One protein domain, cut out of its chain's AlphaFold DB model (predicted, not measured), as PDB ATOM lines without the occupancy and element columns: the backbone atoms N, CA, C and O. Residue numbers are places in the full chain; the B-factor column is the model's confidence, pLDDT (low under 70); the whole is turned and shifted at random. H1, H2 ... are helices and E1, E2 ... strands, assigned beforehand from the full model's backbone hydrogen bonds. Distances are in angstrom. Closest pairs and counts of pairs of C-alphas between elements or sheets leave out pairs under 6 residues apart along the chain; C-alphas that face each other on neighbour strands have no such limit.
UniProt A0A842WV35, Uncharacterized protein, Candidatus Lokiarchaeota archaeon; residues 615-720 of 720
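What this domain is: This is residues 615 to 720 of the 720 residues of an uncharacterized protein of Candidatus Lokiarchaeota archaeon (UniProt A0A842WV35). A two-stranded parallel strip, E1 beside E2, and the crossed helices H2 and H3 form a small body, with H1 set across H2 and the long link of residues 631 to 644 passing through the middle. H4 and H5 form a separate part, reached by a second long link, and make a corner near the end of H4, with H5 farthest out. The printed part has 106 residues, with five named helices and two named strands in the order H1, E1, H2, H3, E2, H4, H5; the class is mostly helix. The whole is compact, with a radius of gyration of the C-alphas of 13.8 A and spans of 35 by 35 by 29 A.

Where its parts are: H1, residues 615 to 624, begins at C-alpha 615 (-18.365, -9.593, -0.542) and is 14.5 A long. E1 is residues 627 to 630, 10.4 A. H2 is residues 645 to 653, 12.3 A. H3, residues 662 to 674, is 18.5 A long and begins at C-alpha 662 (5.369, -11.019, -19.113). E2 is residues 680 to 682, 7.0 A. H4 is residues 695 to 707, 18.3 A. H5, residues 712 to 719, is 10.5 A long and ends at C-alpha 719 (4.517, -22.303, 4.845).

How they stand to each other: H1 touches H2, with the C-alphas of Arg 619 and Ala 645 closest at 6.0 A, and their lines are about perpendicular at 76 degrees. H2 touches residues 668 to 672 of H3, the closest C-alphas being those of Ile 650 and Ala 671 at 7.2 A, at a steep tilt of 53 degrees, opposite ways. E1 and E2 are parallel neighbours, with N 628 and O 680 at 2.9 A and N 682 and O 628 at 2.9 A, within hydrogen-bond range. E1, H2, H3 and E2 form a strand-helix-strand unit, two parallel neighbour strands with helices between them along the chain, and its crossover is right-handed. H4 is apart from H1, H2 and H3. H4 and H5 only just touch, with 3 pairs of C-alphas within 8 A, through Thr 707 alone of H4; Thr 707 and Leu 714 have the closest C-alphas, 6.8 A apart. In H1, H2, H3, H4 and H5 every O i to N i+4 pair is within hydrogen-bond range.

The domain as a whole: The C-alphas farthest apart, those of Glu 684 and Arg 720, are 38.7 A apart. The printed part has no cut and ends at the chain's last residue. The links from E1 to H2, 14 residues, and from E2 to H4, 12 residues, are long. The mean pLDDT of the printed part is 81.5; residues 684 to 692 and 711 to 720 are under 70.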
ATOM      1  N   ILE A 615     -19.810  -9.321  -0.543       88.69
ATOM      2  CA  ILE A 615     -18.365  -9.593  -0.542       88.69
ATOM      3  C   ILE A 615     -17.880  -9.957  -1.953       88.69
ATOM      4  O   ILE A 615     -16.893  -9.391  -2.420       88.69
ATOM      5  N   LEU A 616     -18.564 -10.877  -2.646       88.69
ATOM      6  CA  LEU A 616     -18.156 -11.335  -3.981       88.69
ATOM      7  C   LEU A 616     -18.155 -10.204  -5.015       88.69
ATOM      8  O   LEU A 616     -17.214 -10.095  -5.806       88.69
ATOM      9  N   GLU A 617     -19.178  -9.348  -4.982       87.06
ATOM     10  CA  GLU A 617     -19.271  -8.185  -5.866       87.06
ATOM     11  C   GLU A 617     -18.135  -7.187  -5.591       87.06
ATOM     12  O   GLU A 617     -17.459  -6.736  -6.518       87.06
ATOM     13  N   ARG A 618     -17.836  -6.905  -4.316       86.31
ATOM     14  CA  ARG A 618     -16.738  -6.003  -3.936       86.31
ATOM     15  C   ARG A 618     -15.368  -6.537  -4.349       86.31
ATOM     16  O   ARG A 618     -14.600  -5.791  -4.949       86.31
ATOM     17  N   ARG A 619     -15.077  -7.826  -4.131       90.25
ATOM     18  CA  ARG A 619     -13.806  -8.453  -4.563       90.25
ATOM     19  C   ARG A 619     -13.551  -8.271  -6.063       90.25
ATOM     20  O   ARG A 619     -12.413  -8.051  -6.489       90.25
ATOM     21  N   LYS A 620     -14.619  -8.343  -6.866       86.69
ATOM     22  CA  LYS A 620     -14.561  -8.100  -8.310       86.69
ATOM     23  C   LYS A 620     -14.200  -6.643  -8.613       86.69
ATOM     24  O   LYS A 620     -13.239  -6.388  -9.338       86.69
ATOM     25  N   GLN A 621     -14.910  -5.700  -7.993       84.50
ATOM     26  CA  GLN A 621     -14.692  -4.259  -8.168       84.50
ATOM     27  C   GLN A 621     -13.300  -3.801  -7.703       84.50
ATOM     28  O   GLN A 621     -12.659  -3.003  -8.390       84.50
ATOM     29  N   GLU A 622     -12.809  -4.313  -6.570       86.56
ATOM     30  CA  GLU A 622     -11.460  -4.046  -6.047       86.56
ATOM     31  C   GLU A 622     -10.386  -4.352  -7.096       86.56
ATOM     32  O   GLU A 622      -9.459  -3.570  -7.293       86.56
ATOM     33  N   THR A 623     -10.548  -5.465  -7.816       85.75
ATOM     34  CA  THR A 623      -9.568  -5.937  -8.796       85.75
ATOM     35  C   THR A 623      -9.690  -5.214 -10.145       85.75
ATOM     36  O   THR A 623      -8.685  -4.805 -10.722       85.75
ATOM     37  N   GLU A 624     -10.908  -5.013 -10.665       83.44
ATOM     38  CA  GLU A 624     -11.136  -4.379 -11.981       83.44
ATOM     39  C   GLU A 624     -10.655  -2.920 -12.061       83.44
ATOM     40  O   GLU A 624     -10.403  -2.382 -13.151       83.44
ATOM     41  N   ASN A 625     -10.535  -2.268 -10.906       78.25
ATOM     42  CA  ASN A 625     -10.077  -0.891 -10.784       78.25
ATOM     43  C   ASN A 625      -8.548  -0.755 -10.749       78.25
ATOM     44  O   ASN A 625      -8.040   0.356 -10.922       78.25
ATOM     45  N   ILE A 626      -7.807  -1.857 -10.596       83.56
ATOM     46  CA  ILE A 626      -6.344  -1.836 -10.591       83.56
ATOM     47  C   ILE A 626      -5.801  -1.687 -12.013       83.56
ATOM     48  O   ILE A 626      -6.259  -2.315 -12.971       83.56
ATOM     49  N   ILE A 627      -4.782  -0.838 -12.138       84.25
ATOM     50  CA  ILE A 627      -3.975  -0.687 -13.344       84.25
ATOM     51  C   ILE A 627      -2.552  -1.093 -12.984       84.25
ATOM     52  O   ILE A 627      -1.957  -0.500 -12.086       84.25
ATOM     53  N   LEU A 628      -2.036  -2.092 -13.690       87.69
ATOM     54  CA  LEU A 628      -0.681  -2.605 -13.536       87.69
ATOM     55  C   LEU A 628       0.247  -1.942 -14.552       87.69
ATOM     56  O   LEU A 628      -0.198  -1.496 -15.618       87.69
ATOM     57  N   TYR A 629       1.537  -1.903 -14.234       86.38
ATOM     58  CA  TYR A 629       2.540  -1.224 -15.048       86.38
ATOM     59  C   TYR A 629       3.725  -2.133 -15.340       86.38
ATOM     60  O   TYR A 629       4.071  -2.998 -14.538       86.38
ATOM     61  N   ILE A 630       4.331  -1.928 -16.507       85.62
ATOM     62  CA  ILE A 630       5.604  -2.551 -16.867       85.62
ATOM     63  C   ILE A 630       6.717  -1.589 -16.453       85.62
ATOM     64  O   ILE A 630       6.717  -0.433 -16.886       85.62
ATOM     65  N   ASN A 631       7.635  -2.048 -15.607       82.50
ATOM     66  CA  ASN A 631       8.779  -1.262 -15.170       82.50
ATOM     67  C   ASN A 631       9.865  -1.191 -16.264       82.50
ATOM     68  O   ASN A 631       9.743  -1.760 -17.352       82.50
ATOM     69  N   LYS A 632      10.947  -0.458 -15.987       80.38
ATOM     70  CA  LYS A 632      12.044  -0.240 -16.948       80.38
ATOM     71  C   LYS A 632      12.811  -1.516 -17.311       80.38
ATOM     72  O   LYS A 632      13.467  -1.525 -18.347       80.38
ATOM     73  N   ASP A 633      12.688  -2.560 -16.498       81.50
ATOM     74  CA  ASP A 633      13.335  -3.860 -16.679       81.50
ATOM     75  C   ASP A 633      12.410  -4.874 -17.382       81.50
ATOM     76  O   ASP A 633      12.638  -6.080 -17.323       81.50
ATOM     77  N   GLU A 634      11.344  -4.393 -18.038       85.19
ATOM     78  CA  GLU A 634      10.324  -5.195 -18.731       85.19
ATOM     79  C   GLU A 634       9.556  -6.183 -17.826       85.19
ATOM     80  O   GLU A 634       8.912  -7.116 -18.314       85.19
ATOM     81  N   ARG A 635       9.558  -5.960 -16.505       88.00
ATOM     82  CA  ARG A 635       8.780  -6.742 -15.530       88.00
ATOM     83  C   ARG A 635       7.468  -6.040 -15.194       88.00
ATOM     84  O   ARG A 635       7.394  -4.814 -15.157       88.00
ATOM     85  N   VAL A 636       6.414  -6.812 -14.955       89.19
ATOM     86  CA  VAL A 636       5.094  -6.308 -14.565       89.19
ATOM     87  C   VAL A 636       5.038  -6.172 -13.049       89.19
ATOM     88  O   VAL A 636       5.138  -7.174 -12.343       89.19
ATOM     89  N   GLU A 637       4.829  -4.960 -12.541       87.75
ATOM     90  CA  GLU A 637       4.613  -4.724 -11.112       87.75
ATOM     91  C   GLU A 637       3.216  -5.199 -10.707       87.75
ATOM     92  O   GLU A 637       2.204  -4.647 -11.147       87.75
ATOM     93  N   ILE A 638       3.157  -6.226  -9.855       88.69
ATOM     94  CA  ILE A 638       1.909  -6.865  -9.416       88.69
ATOM     95  C   ILE A 638       1.625  -6.685  -7.923       88.69
ATOM     96  O   ILE A 638       0.636  -7.210  -7.422       88.69
ATOM     97  N   THR A 639       2.427  -5.885  -7.218       87.56
ATOM     98  CA  THR A 639       2.256  -5.557  -5.792       87.56
ATOM     99  C   THR A 639       0.820  -5.176  -5.413       87.56
ATOM    100  O   THR A 639       0.325  -5.604  -4.374       87.56
ATOM    101  N   GLU A 640       0.119  -4.399  -6.247       88.00
ATOM    102  CA  GLU A 640      -1.273  -4.001  -5.968       88.00
ATOM    103  C   GLU A 640      -2.264  -5.176  -6.043       88.00
ATOM    104  O   GLU A 640      -3.292  -5.132  -5.376       88.00
ATOM    105  N   LEU A 641      -1.964  -6.254  -6.782       89.75
ATOM    106  CA  LEU A 641      -2.822  -7.448  -6.798       89.75
ATOM    107  C   LEU A 641      -2.867  -8.116  -5.422       89.75
ATOM    108  O   LEU A 641      -3.949  -8.505  -4.982       89.75
ATOM    109  N   PHE A 642      -1.744  -8.160  -4.699       88.81
ATOM    110  CA  PHE A 642      -1.697  -8.672  -3.322       88.81
ATOM    111  C   PHE A 642      -2.549  -7.859  -2.336       88.81
ATOM    112  O   PHE A 642      -2.810  -8.327  -1.232       88.81
ATOM    113  N   MET A 643      -2.996  -6.661  -2.720       91.06
ATOM    114  CA  MET A 643      -3.876  -5.807  -1.917       91.06
ATOM    115  C   MET A 643      -5.368  -6.021  -2.221       91.06
ATOM    116  O   MET A 643      -6.211  -5.298  -1.693       91.06
ATOM    117  N   THR A 644      -5.704  -7.015  -3.046       91.06
ATOM    118  CA  THR A 644      -7.082  -7.440  -3.348       91.06
ATOM    119  C   THR A 644      -7.286  -8.886  -2.939       91.06
ATOM    120  O   THR A 644      -6.336  -9.662  -2.943       91.06
ATOM    121  N   ALA A 645      -8.519  -9.282  -2.614       89.88
ATOM    122  CA  ALA A 645      -8.767 -10.658  -2.181       89.88
ATOM    123  C   ALA A 645      -8.432 -11.687  -3.272       89.88
ATOM    124  O   ALA A 645      -7.667 -12.612  -3.021       89.88
ATOM    125  N   TYR A 646      -8.932 -11.488  -4.498       90.69
ATOM    126  CA  TYR A 646      -8.636 -12.405  -5.601       90.69
ATOM    127  C   TYR A 646      -7.157 -12.399  -5.979       90.69
ATOM    128  O   TYR A 646      -6.588 -13.464  -6.204       90.69
ATOM    129  N   GLY A 647      -6.518 -11.228  -6.023       90.44
ATOM    130  CA  GLY A 647      -5.099 -11.156  -6.346       90.44
ATOM    131  C   GLY A 647      -4.207 -11.768  -5.282       90.44
ATOM    132  O   GLY A 647      -3.306 -12.510  -5.643       90.44
ATOM    133  N   PHE A 648      -4.486 -11.566  -3.996       89.06
ATOM    134  CA  PHE A 648      -3.739 -12.226  -2.929       89.06
ATOM    135  C   PHE A 648      -3.832 -13.754  -3.033       89.06
ATOM    136  O   PHE A 648      -2.797 -14.419  -3.040       89.06
ATOM    137  N   ASP A 649      -5.039 -14.310  -3.179       87.75
ATOM    138  CA  ASP A 649      -5.246 -15.763  -3.238       87.75
ATOM    139  C   ASP A 649      -4.606 -16.384  -4.493       87.75
ATOM    140  O   ASP A 649      -3.908 -17.399  -4.403       87.75
ATOM    141  N   ILE A 650      -4.779 -15.750  -5.662       89.19
ATOM    142  CA  ILE A 650      -4.196 -16.205  -6.934       89.19
ATOM    143  C   ILE A 650      -2.671 -16.090  -6.900       89.19
ATOM    144  O   ILE A 650      -1.977 -17.063  -7.196       89.19
ATOM    145  N   CYS A 651      -2.128 -14.931  -6.518       87.62
ATOM    146  CA  CYS A 651      -0.684 -14.710  -6.510       87.62
ATOM    147  C   CYS A 651       0.022 -15.599  -5.476       87.62
ATOM    148  O   CYS A 651       1.073 -16.165  -5.776       87.62
ATOM    149  N   LYS A 652      -0.575 -15.800  -4.293       83.81
ATOM    150  CA  LYS A 652      -0.065 -16.746  -3.290       83.81
ATOM    151  C   LYS A 652      -0.072 -18.184  -3.817       83.81
ATOM    152  O   LYS A 652       0.916 -18.891  -3.645       83.81
ATOM    153  N   SER A 653      -1.152 -18.611  -4.476       85.12
ATOM    154  CA  SER A 653      -1.282 -19.975  -5.019       85.12
ATOM    155  C   SER A 653      -0.297 -20.259  -6.153       85.12
ATOM    156  O   SER A 653       0.217 -21.370  -6.259       85.12
ATOM    157  N   LEU A 654      -0.019 -19.254  -6.986       84.38
ATOM    158  CA  LEU A 654       0.953 -19.338  -8.078       84.38
ATOM    159  C   LEU A 654       2.404 -19.107  -7.621       84.38
ATOM    160  O   LEU A 654       3.308 -19.237  -8.438       84.38
ATOM    161  N   GLN A 655       2.630 -18.771  -6.344       80.00
ATOM    162  CA  GLN A 655       3.951 -18.482  -5.768       80.00
ATOM    163  C   GLN A 655       4.732 -17.391  -6.530       80.00
ATOM    164  O   GLN A 655       5.953 -17.457  -6.644       80.00
ATOM    165  N   VAL A 656       4.028 -16.382  -7.054       81.50
ATOM    166  CA  VAL A 656       4.638 -15.299  -7.848       81.50
ATOM    167  C   VAL A 656       5.219 -14.190  -6.971       81.50
ATOM    168  O   VAL A 656       4.818 -13.997  -5.819       81.50
ATOM    169  N   GLU A 657       6.180 -13.439  -7.515       81.12
ATOM    170  CA  GLU A 657       6.853 -12.361  -6.791       81.12
ATOM    171  C   GLU A 657       6.054 -11.035  -6.764       81.12
ATOM    172  O   GLU A 657       4.888 -10.993  -7.131       81.12
ATOM    173  N   LEU A 658       6.637  -9.948  -6.224       83.69
ATOM    174  CA  LEU A 658       5.972  -8.627  -6.185       83.69
ATOM    175  C   LEU A 658       5.953  -7.962  -7.573       83.69
ATOM    176  O   LEU A 658       5.121  -7.098  -7.857       83.69
ATOM    177  N   ASP A 659       6.845  -8.411  -8.447       86.06
ATOM    178  CA  ASP A 659       6.801  -8.215  -9.883       86.06
ATOM    179  C   ASP A 659       6.916  -9.582 -10.579       86.06
ATOM    180  O   ASP A 659       7.203 -10.598  -9.945       86.06
ATOM    181  N   CYS A 660       6.640  -9.637 -11.875       86.50
ATOM    182  CA  CYS A 660       6.746 -10.878 -12.636       86.50
ATOM    183  C   CYS A 660       7.140 -10.616 -14.090       86.50
ATOM    184  O   CYS A 660       7.012  -9.501 -14.603       86.50
ATOM    185  N   SER A 661       7.634 -11.644 -14.770       89.44
ATOM    186  CA  SER A 661       7.843 -11.604 -16.217       89.44
ATOM    187  C   SER A 661       6.510 -11.502 -16.974       89.44
ATOM    188  O   SER A 661       5.442 -11.835 -16.462       89.44
ATOM    189  N   VAL A 662       6.560 -11.082 -18.241       84.81
ATOM    190  CA  VAL A 662       5.369 -11.019 -19.113       84.81
ATOM    191  C   VAL A 662       4.720 -12.403 -19.309       84.81
ATOM    192  O   VAL A 662       3.500 -12.514 -19.467       84.81
ATOM    193  N   GLU A 663       5.515 -13.472 -19.266       84.75
ATOM    194  CA  GLU A 663       5.041 -14.856 -19.375       84.75
ATOM    195  C   GLU A 663       4.280 -15.296 -18.116       84.75
ATOM    196  O   GLU A 663       3.153 -15.782 -18.216       84.75
ATOM    197  N   GLU A 664       4.838 -15.054 -16.927       86.88
ATOM    198  CA  GLU A 664       4.164 -15.307 -15.642       86.88
ATOM    199  C   GLU A 664       2.894 -14.460 -15.506       86.88
ATOM    200  O   GLU A 664       1.841 -14.961 -15.104       86.88
ATOM    201  N   PHE A 665       2.946 -13.197 -15.938       90.44
ATOM    202  CA  PHE A 665       1.774 -12.329 -15.969       90.44
ATOM    203  C   PHE A 665       0.648 -12.904 -16.833       90.44
ATOM    204  O   PHE A 665      -0.523 -12.756 -16.490       90.44
ATOM    205  N   SER A 666       0.971 -13.594 -17.929       89.00
ATOM    206  CA  SER A 666      -0.040 -14.227 -18.783       89.00
ATOM    207  C   SER A 666      -0.798 -15.337 -18.044       89.00
ATOM    208  O   SER A 666      -2.012 -15.461 -18.212       89.00
ATOM    209  N   GLN A 667      -0.120 -16.091 -17.170       90.31
ATOM    210  CA  GLN A 667      -0.750 -17.106 -16.315       90.31
ATOM    211  C   GLN A 667      -1.655 -16.467 -15.258       90.31
ATOM    212  O   GLN A 667      -2.798 -16.895 -15.082       90.31
ATOM    213  N   ILE A 668      -1.181 -15.398 -14.608       90.75
ATOM    214  CA  ILE A 668      -1.983 -14.608 -13.664       90.75
ATOM    215  C   ILE A 668      -3.228 -14.069 -14.381       90.75
ATOM    216  O   ILE A 668      -4.351 -14.267 -13.923       90.75
ATOM    217  N   HIS A 669      -3.054 -13.441 -15.545       90.50
ATOM    218  CA  HIS A 669      -4.144 -12.876 -16.333       90.50
ATOM    219  C   HIS A 669      -5.184 -13.935 -16.723       90.50
ATOM    220  O   HIS A 669      -6.382 -13.680 -16.618       90.50
ATOM    221  N   GLN A 670      -4.746 -15.135 -17.111       90.75
ATOM    222  CA  GLN A 670      -5.640 -16.253 -17.407       90.75
ATOM    223  C   GLN A 670      -6.426 -16.712 -16.167       90.75
ATOM    224  O   GLN A 670      -7.628 -16.960 -16.266       90.75
ATOM    225  N   ALA A 671      -5.787 -16.783 -14.993       91.88
ATOM    226  CA  ALA A 671      -6.472 -17.115 -13.742       91.88
ATOM    227  C   ALA A 671      -7.582 -16.099 -13.411       91.88
ATOM    228  O   ALA A 671      -8.688 -16.496 -13.042       91.88
ATOM    229  N   PHE A 672      -7.335 -14.805 -13.632       91.44
ATOM    230  CA  PHE A 672      -8.352 -13.760 -13.467       91.44
ATOM    231  C   PHE A 672      -9.481 -13.837 -14.508       91.44
ATOM    232  O   PHE A 672     -10.650 -13.655 -14.159       91.44
ATOM    233  N   GLN A 673      -9.175 -14.171 -15.765       89.25
ATOM    234  CA  GLN A 673     -10.204 -14.372 -16.793       89.25
ATOM    235  C   GLN A 673     -11.161 -15.518 -16.438       89.25
ATOM    236  O   GLN A 673     -12.367 -15.391 -16.659       89.25
ATOM    237  N   ASN A 674     -10.656 -16.599 -15.834       89.06
ATOM    238  CA  ASN A 674     -11.476 -17.740 -15.410       89.06
ATOM    239  C   ASN A 674     -12.513 -17.369 -14.337       89.06
ATOM    240  O   ASN A 674     -13.569 -17.994 -14.275       89.06
ATOM    241  N   ILE A 675     -12.244 -16.338 -13.530       87.12
ATOM    242  CA  ILE A 675     -13.189 -15.791 -12.541       87.12
ATOM    243  C   ILE A 675     -13.951 -14.557 -13.061       87.12
ATOM    244  O   ILE A 675     -14.640 -13.875 -12.304       87.12
ATOM    245  N   GLY A 676     -13.854 -14.265 -14.364       86.44
ATOM    246  CA  GLY A 676     -14.609 -13.203 -15.029       86.44
ATOM    247  C   GLY A 676     -14.107 -11.782 -14.754       86.44
ATOM    248  O   GLY A 676     -14.921 -10.855 -14.779       86.44
ATOM    249  N   VAL A 677     -12.806 -11.612 -14.486       86.88
ATOM    250  CA  VAL A 677     -12.142 -10.319 -14.234       86.88
ATOM    251  C   VAL A 677     -11.044 -10.062 -15.268       86.88
ATOM    252  O   VAL A 677     -10.206 -10.922 -15.528       86.88
ATOM    253  N   THR A 678     -11.001  -8.849 -15.827       85.75
ATOM    254  CA  THR A 678      -9.982  -8.451 -16.815       85.75
ATOM    255  C   THR A 678      -9.004  -7.442 -16.215       85.75
ATOM    256  O   THR A 678      -9.386  -6.312 -15.911       85.75
ATOM    257  N   LEU A 679      -7.726  -7.819 -16.100       88.88
ATOM    258  CA  LEU A 679      -6.665  -6.920 -15.624       88.88
ATOM    259  C   LEU A 679      -6.254  -5.898 -16.696       88.88
ATOM    260  O   LEU A 679      -6.174  -6.224 -17.882       88.88
ATOM    261  N   LYS A 680      -5.940  -4.668 -16.274       87.12
ATOM    262  CA  LYS A 680      -5.494  -3.568 -17.148       87.12
ATOM    263  C   LYS A 680      -3.983  -3.360 -17.014       87.12
ATOM    264  O   LYS A 680      -3.492  -3.232 -15.896       87.12
ATOM    265  N   LEU A 681      -3.267  -3.257 -18.138       85.69
ATOM    266  CA  LEU A 681      -1.811  -3.052 -18.190       85.69
ATOM    267  C   LEU A 681      -1.456  -1.760 -18.946       85.69
ATOM    268  O   LEU A 681      -2.030  -1.481 -20.002       85.69
ATOM    269  N   LYS A 682      -0.505  -0.973 -18.429       85.00
ATOM    270  CA  LYS A 682       0.029   0.245 -19.067       85.00
ATOM    271  C   LYS A 682       1.563   0.255 -19.090       85.00
ATOM    272  O   LYS A 682       2.209  -0.414 -18.295       85.00
ATOM    273  N   LYS A 683       2.145   1.034 -20.013       74.50
ATOM    274  CA  LYS A 683       3.605   1.125 -20.232       74.50
ATOM    275  C   LYS A 683       4.334   2.197 -19.401       74.50
ATOM    276  O   LYS A 683       5.555   2.202 -19.415       74.50
ATOM    277  N   GLU A 684       3.630   3.099 -18.715       66.00
ATOM    278  CA  GLU A 684       4.245   4.191 -17.937       66.00
ATOM    279  C   GLU A 684       3.538   4.394 -16.594       66.00
ATOM    280  O   GLU A 684       2.306   4.364 -16.532       66.00
ATOM    281  N   GLU A 685       4.337   4.606 -15.547       59.78
ATOM    282  CA  GLU A 685       3.939   4.719 -14.140       59.78
ATOM    283  C   GLU A 685       2.947   5.874 -13.901       59.78
ATOM    284  O   GLU A 685       3.132   6.995 -14.380       59.78
ATOM    285  N   SER A 686       1.892   5.623 -13.120       55.72
ATOM    286  CA  SER A 686       1.023   6.684 -12.596       55.72
ATOM    287  C   SER A 686       1.210   6.790 -11.086       55.72
ATOM    288  O   SER A 686       1.062   5.798 -10.379       55.72
ATOM    289  N   THR A 687       1.435   7.998 -10.576       48.59
ATOM    290  CA  THR A 687       1.738   8.284  -9.159       48.59
ATOM    291  C   THR A 687       0.579   8.061  -8.174       48.59
ATOM    292  O   THR A 687       0.700   8.399  -6.998       48.59
ATOM    293  N   LYS A 688      -0.565   7.518  -8.611       52.12
ATOM    294  CA  LYS A 688      -1.735   7.280  -7.754       52.12
ATOM    295  C   LYS A 688      -1.953   5.785  -7.531       52.12
ATOM    296  O   LYS A 688      -2.546   5.111  -8.374       52.12
ATOM    297  N   SER A 689      -1.529   5.293  -6.367       52.34
ATOM    298  CA  SER A 689      -2.011   4.013  -5.834       52.34
ATOM    299  C   SER A 689      -3.505   4.143  -5.517       52.34
ATOM    300  O   SER A 689      -3.927   5.116  -4.891       52.34
ATOM    301  N   HIS A 690      -4.306   3.194  -6.002       56.91
ATOM    302  CA  HIS A 690      -5.756   3.126  -5.768       56.91
ATOM    303  C   HIS A 690      -6.107   2.069  -4.705       56.91
ATOM    304  O   HIS A 690      -7.255   1.640  -4.619       56.91
ATOM    305  N   SER A 691      -5.123   1.631  -3.908       61.59
ATOM    306  CA  SER A 691      -5.328   0.640  -2.850       61.59
ATOM    307  C   SER A 691      -6.338   1.142  -1.818       61.59
ATOM    308  O   SER A 691      -6.147   2.194  -1.211       61.59
ATOM    309  N   ILE A 692      -7.400   0.366  -1.602       68.56
ATOM    310  CA  ILE A 692      -8.433   0.628  -0.584       68.56
ATOM    311  C   ILE A 692      -7.933   0.207   0.815       68.56
ATOM    312  O   ILE A 692      -8.477   0.622   1.838       68.56
ATOM    313  N   VAL A 693      -6.864  -0.595   0.877       82.25
ATOM    314  CA  VAL A 693      -6.255  -1.064   2.127       82.25
ATOM    315  C   VAL A 693      -5.456   0.030   2.836       82.25
ATOM    316  O   VAL A 693      -4.804   0.871   2.215       82.25
ATOM    317  N   SER A 694      -5.475   0.003   4.171       88.25
ATOM    318  CA  SER A 694      -4.721   0.958   4.983       88.25
ATOM    319  C   SER A 694      -3.202   0.779   4.801       88.25
ATOM    320  O   SER A 694      -2.741  -0.344   4.575       88.25
ATOM    321  N   PRO A 695      -2.388   1.842   4.974       89.50
ATOM    322  CA  PRO A 695      -0.929   1.736   4.880       89.50
ATOM    323  C   PRO A 695      -0.323   0.680   5.817       89.50
ATOM    324  O   PRO A 695       0.620  -0.008   5.445       89.50
ATOM    325  N   VAL A 696      -0.896   0.510   7.015       91.69
ATOM    326  CA  VAL A 696      -0.441  -0.484   8.001       91.69
ATOM    327  C   VAL A 696      -0.706  -1.912   7.522       91.69
ATOM    328  O   VAL A 696       0.151  -2.776   7.682       91.69
ATOM    329  N   PHE A 697      -1.875  -2.168   6.929       92.75
ATOM    330  CA  PHE A 697      -2.212  -3.500   6.426       92.75
ATOM    331  C   PHE A 697      -1.428  -3.847   5.158       92.75
ATOM    332  O   PHE A 697      -0.958  -4.975   5.022       92.75
ATOM    333  N   ARG A 698      -1.208  -2.859   4.281       92.00
ATOM    334  CA  ARG A 698      -0.304  -3.000   3.135       92.00
ATOM    335  C   ARG A 698       1.091  -3.429   3.586       92.00
ATOM    336  O   ARG A 698       1.612  -4.409   3.068       92.00
ATOM    337  N   GLU A 699       1.659  -2.730   4.568       91.62
ATOM    338  CA  GLU A 699       2.966  -3.078   5.138       91.62
ATOM    339  C   GLU A 699       2.970  -4.509   5.691       91.62
ATOM    340  O   GLU A 699       3.885  -5.272   5.402       91.62
ATOM    341  N   TYR A 700       1.927  -4.917   6.422       93.00
ATOM    342  CA  TYR A 700       1.828  -6.281   6.949       93.00
ATOM    343  C   TYR A 700       1.866  -7.351   5.844       93.00
ATOM    344  O   TYR A 700       2.650  -8.295   5.933       93.00
ATOM    345  N   ILE A 701       1.070  -7.189   4.781       89.81
ATOM    346  CA  ILE A 701       1.061  -8.124   3.647       89.81
ATOM    347  C   ILE A 701       2.434  -8.169   2.967       89.81
ATOM    348  O   ILE A 701       2.937  -9.257   2.680       89.81
ATOM    349  N   LEU A 702       3.066  -7.012   2.749       88.75
ATOM    350  CA  LEU A 702       4.407  -6.949   2.168       88.75
ATOM    351  C   LEU A 702       5.428  -7.699   3.031       88.75
ATOM    352  O   LEU A 702       6.188  -8.498   2.491       88.75
ATOM    353  N   ARG A 703       5.396  -7.544   4.363       89.44
ATOM    354  CA  ARG A 703       6.291  -8.267   5.285       89.44
ATOM    355  C   ARG A 703       6.110  -9.779   5.239       89.44
ATOM    356  O   ARG A 703       7.109 -10.502   5.276       89.44
ATOM    357  N   LEU A 704       4.871 -10.264   5.135       86.38
ATOM    358  CA  LEU A 704       4.593 -11.696   4.967       86.38
ATOM    359  C   LEU A 704       5.205 -12.224   3.661       86.38
ATOM    360  O   LEU A 704       5.887 -13.249   3.667       86.38
ATOM    361  N   ILE A 705       5.022 -11.491   2.560       82.62
ATOM    362  CA  ILE A 705       5.552 -11.873   1.245       82.62
ATOM    363  C   ILE A 705       7.082 -11.820   1.234       82.62
ATOM    364  O   ILE A 705       7.719 -12.782   0.820       82.62
ATOM    365  N   GLU A 706       7.695 -10.734   1.703       81.81
ATOM    366  CA  GLU A 706       9.155 -10.592   1.776       81.81
ATOM    367  C   GLU A 706       9.803 -11.695   2.621       81.81
ATOM    368  O   GLU A 706      10.833 -12.245   2.238       81.81
ATOM    369  N   THR A 707       9.198 -12.049   3.758       80.88
ATOM    370  CA  THR A 707       9.726 -13.085   4.657       80.88
ATOM    371  C   THR A 707       9.756 -14.451   3.988       80.88
ATOM    372  O   THR A 707      10.777 -15.135   4.062       80.88
ATOM    373  N   SER A 708       8.698 -14.795   3.246       72.00
ATOM    374  CA  SER A 708       8.631 -16.030   2.454       72.00
ATOM    375  C   SER A 708       9.718 -16.140   1.372       72.00
ATOM    376  O   SER A 708       9.920 -17.219   0.835       72.00
ATOM    377  N   LYS A 709      10.448 -15.056   1.067       70.12
ATOM    378  CA  LYS A 709      11.473 -14.998   0.009       70.12
ATOM    379  C   LYS A 709      12.910 -14.875   0.510       70.12
ATOM    380  O   LYS A 709      13.839 -15.031  -0.274       70.12
ATOM    381  N   LYS A 710      13.124 -14.555   1.792       71.19
ATOM    382  CA  LYS A 710      14.473 -14.286   2.334       71.19
ATOM    383  C   LYS A 710      15.408 -15.503   2.234       71.19
ATOM    384  O   LYS A 710      16.616 -15.313   2.117       71.19
ATOM    385  N   SER A 711      14.869 -16.723   2.270       67.50
ATOM    386  CA  SER A 711      15.579 -17.974   1.967       67.50
ATOM    387  C   SER A 711      14.596 -19.141   1.815       67.50
ATOM    388  O   SER A 711      13.527 -19.119   2.423       67.50
ATOM    389  N   ASP A 712      14.987 -20.206   1.106       64.56
ATOM    390  CA  ASP A 712      14.203 -21.455   1.007       64.56
ATOM    391  C   ASP A 712      13.852 -22.044   2.388       64.56
ATOM    392  O   ASP A 712      12.816 -22.689   2.565       64.56
ATOM    393  N   GLN A 713      14.718 -21.831   3.386       61.84
ATOM    394  CA  GLN A 713      14.498 -22.255   4.773       61.84
ATOM    395  C   GLN A 713      13.427 -21.401   5.470       61.84
ATOM    396  O   GLN A 713      12.535 -21.946   6.115       61.84
ATOM    397  N   LEU A 714      13.463 -20.072   5.311       66.12
ATOM    398  CA  LEU A 714      12.430 -19.174   5.847       66.12
ATOM    399  C   LEU A 714      11.087 -19.346   5.132       66.12
ATOM    400  O   LEU A 714      10.038 -19.232   5.758       66.12
ATOM    401  N   GLN A 715      11.111 -19.688   3.845       64.62
ATOM    402  CA  GLN A 715       9.916 -20.016   3.077       64.62
ATOM    403  C   GLN A 715       9.221 -21.268   3.620       64.62
ATOM    404  O   GLN A 715       8.015 -21.251   3.850       64.62
ATOM    405  N   LYS A 716       9.975 -22.348   3.874       61.22
ATOM    406  CA  LYS A 716       9.452 -23.569   4.514       61.22
ATOM    407  C   LYS A 716       8.911 -23.301   5.911       61.22
ATOM    408  O   LYS A 716       7.937 -23.931   6.304       61.22
ATOM    409  N   TRP A 717       9.547 -22.392   6.639       57.81
ATOM    410  CA  TRP A 717       9.136 -21.986   7.974       57.81
ATOM    411  C   TRP A 717       7.837 -21.169   7.970       57.81
ATOM    412  O   TRP A 717       6.987 -21.408   8.811       57.81
ATOM    413  N   TRP A 718       7.637 -20.287   6.985       54.34
ATOM    414  CA  TRP A 718       6.387 -19.536   6.799       54.34
ATOM    415  C   TRP A 718       5.224 -20.379   6.240       54.34
ATOM    416  O   TRP A 718       4.062 -20.062   6.474       54.34
ATOM    417  N   LEU A 719       5.523 -21.413   5.445       50.94
ATOM    418  CA  LEU A 719       4.517 -22.303   4.845       50.94
ATOM    419  C   LEU A 719       3.975 -23.372   5.809       50.94
ATOM    420  O   LEU A 719       2.959 -23.991   5.486       50.94
ATOM    421  N   ARG A 720       4.680 -23.636   6.915       47.16
ATOM    422  CA  ARG A 720       4.222 -24.497   8.015       47.16
ATOM    423  C   ARG A 720       3.309 -23.711   8.939       47.16
ATOM    424  O   ARG A 720       2.363 -24.352   9.442       47.16
TER     425      ARG A 720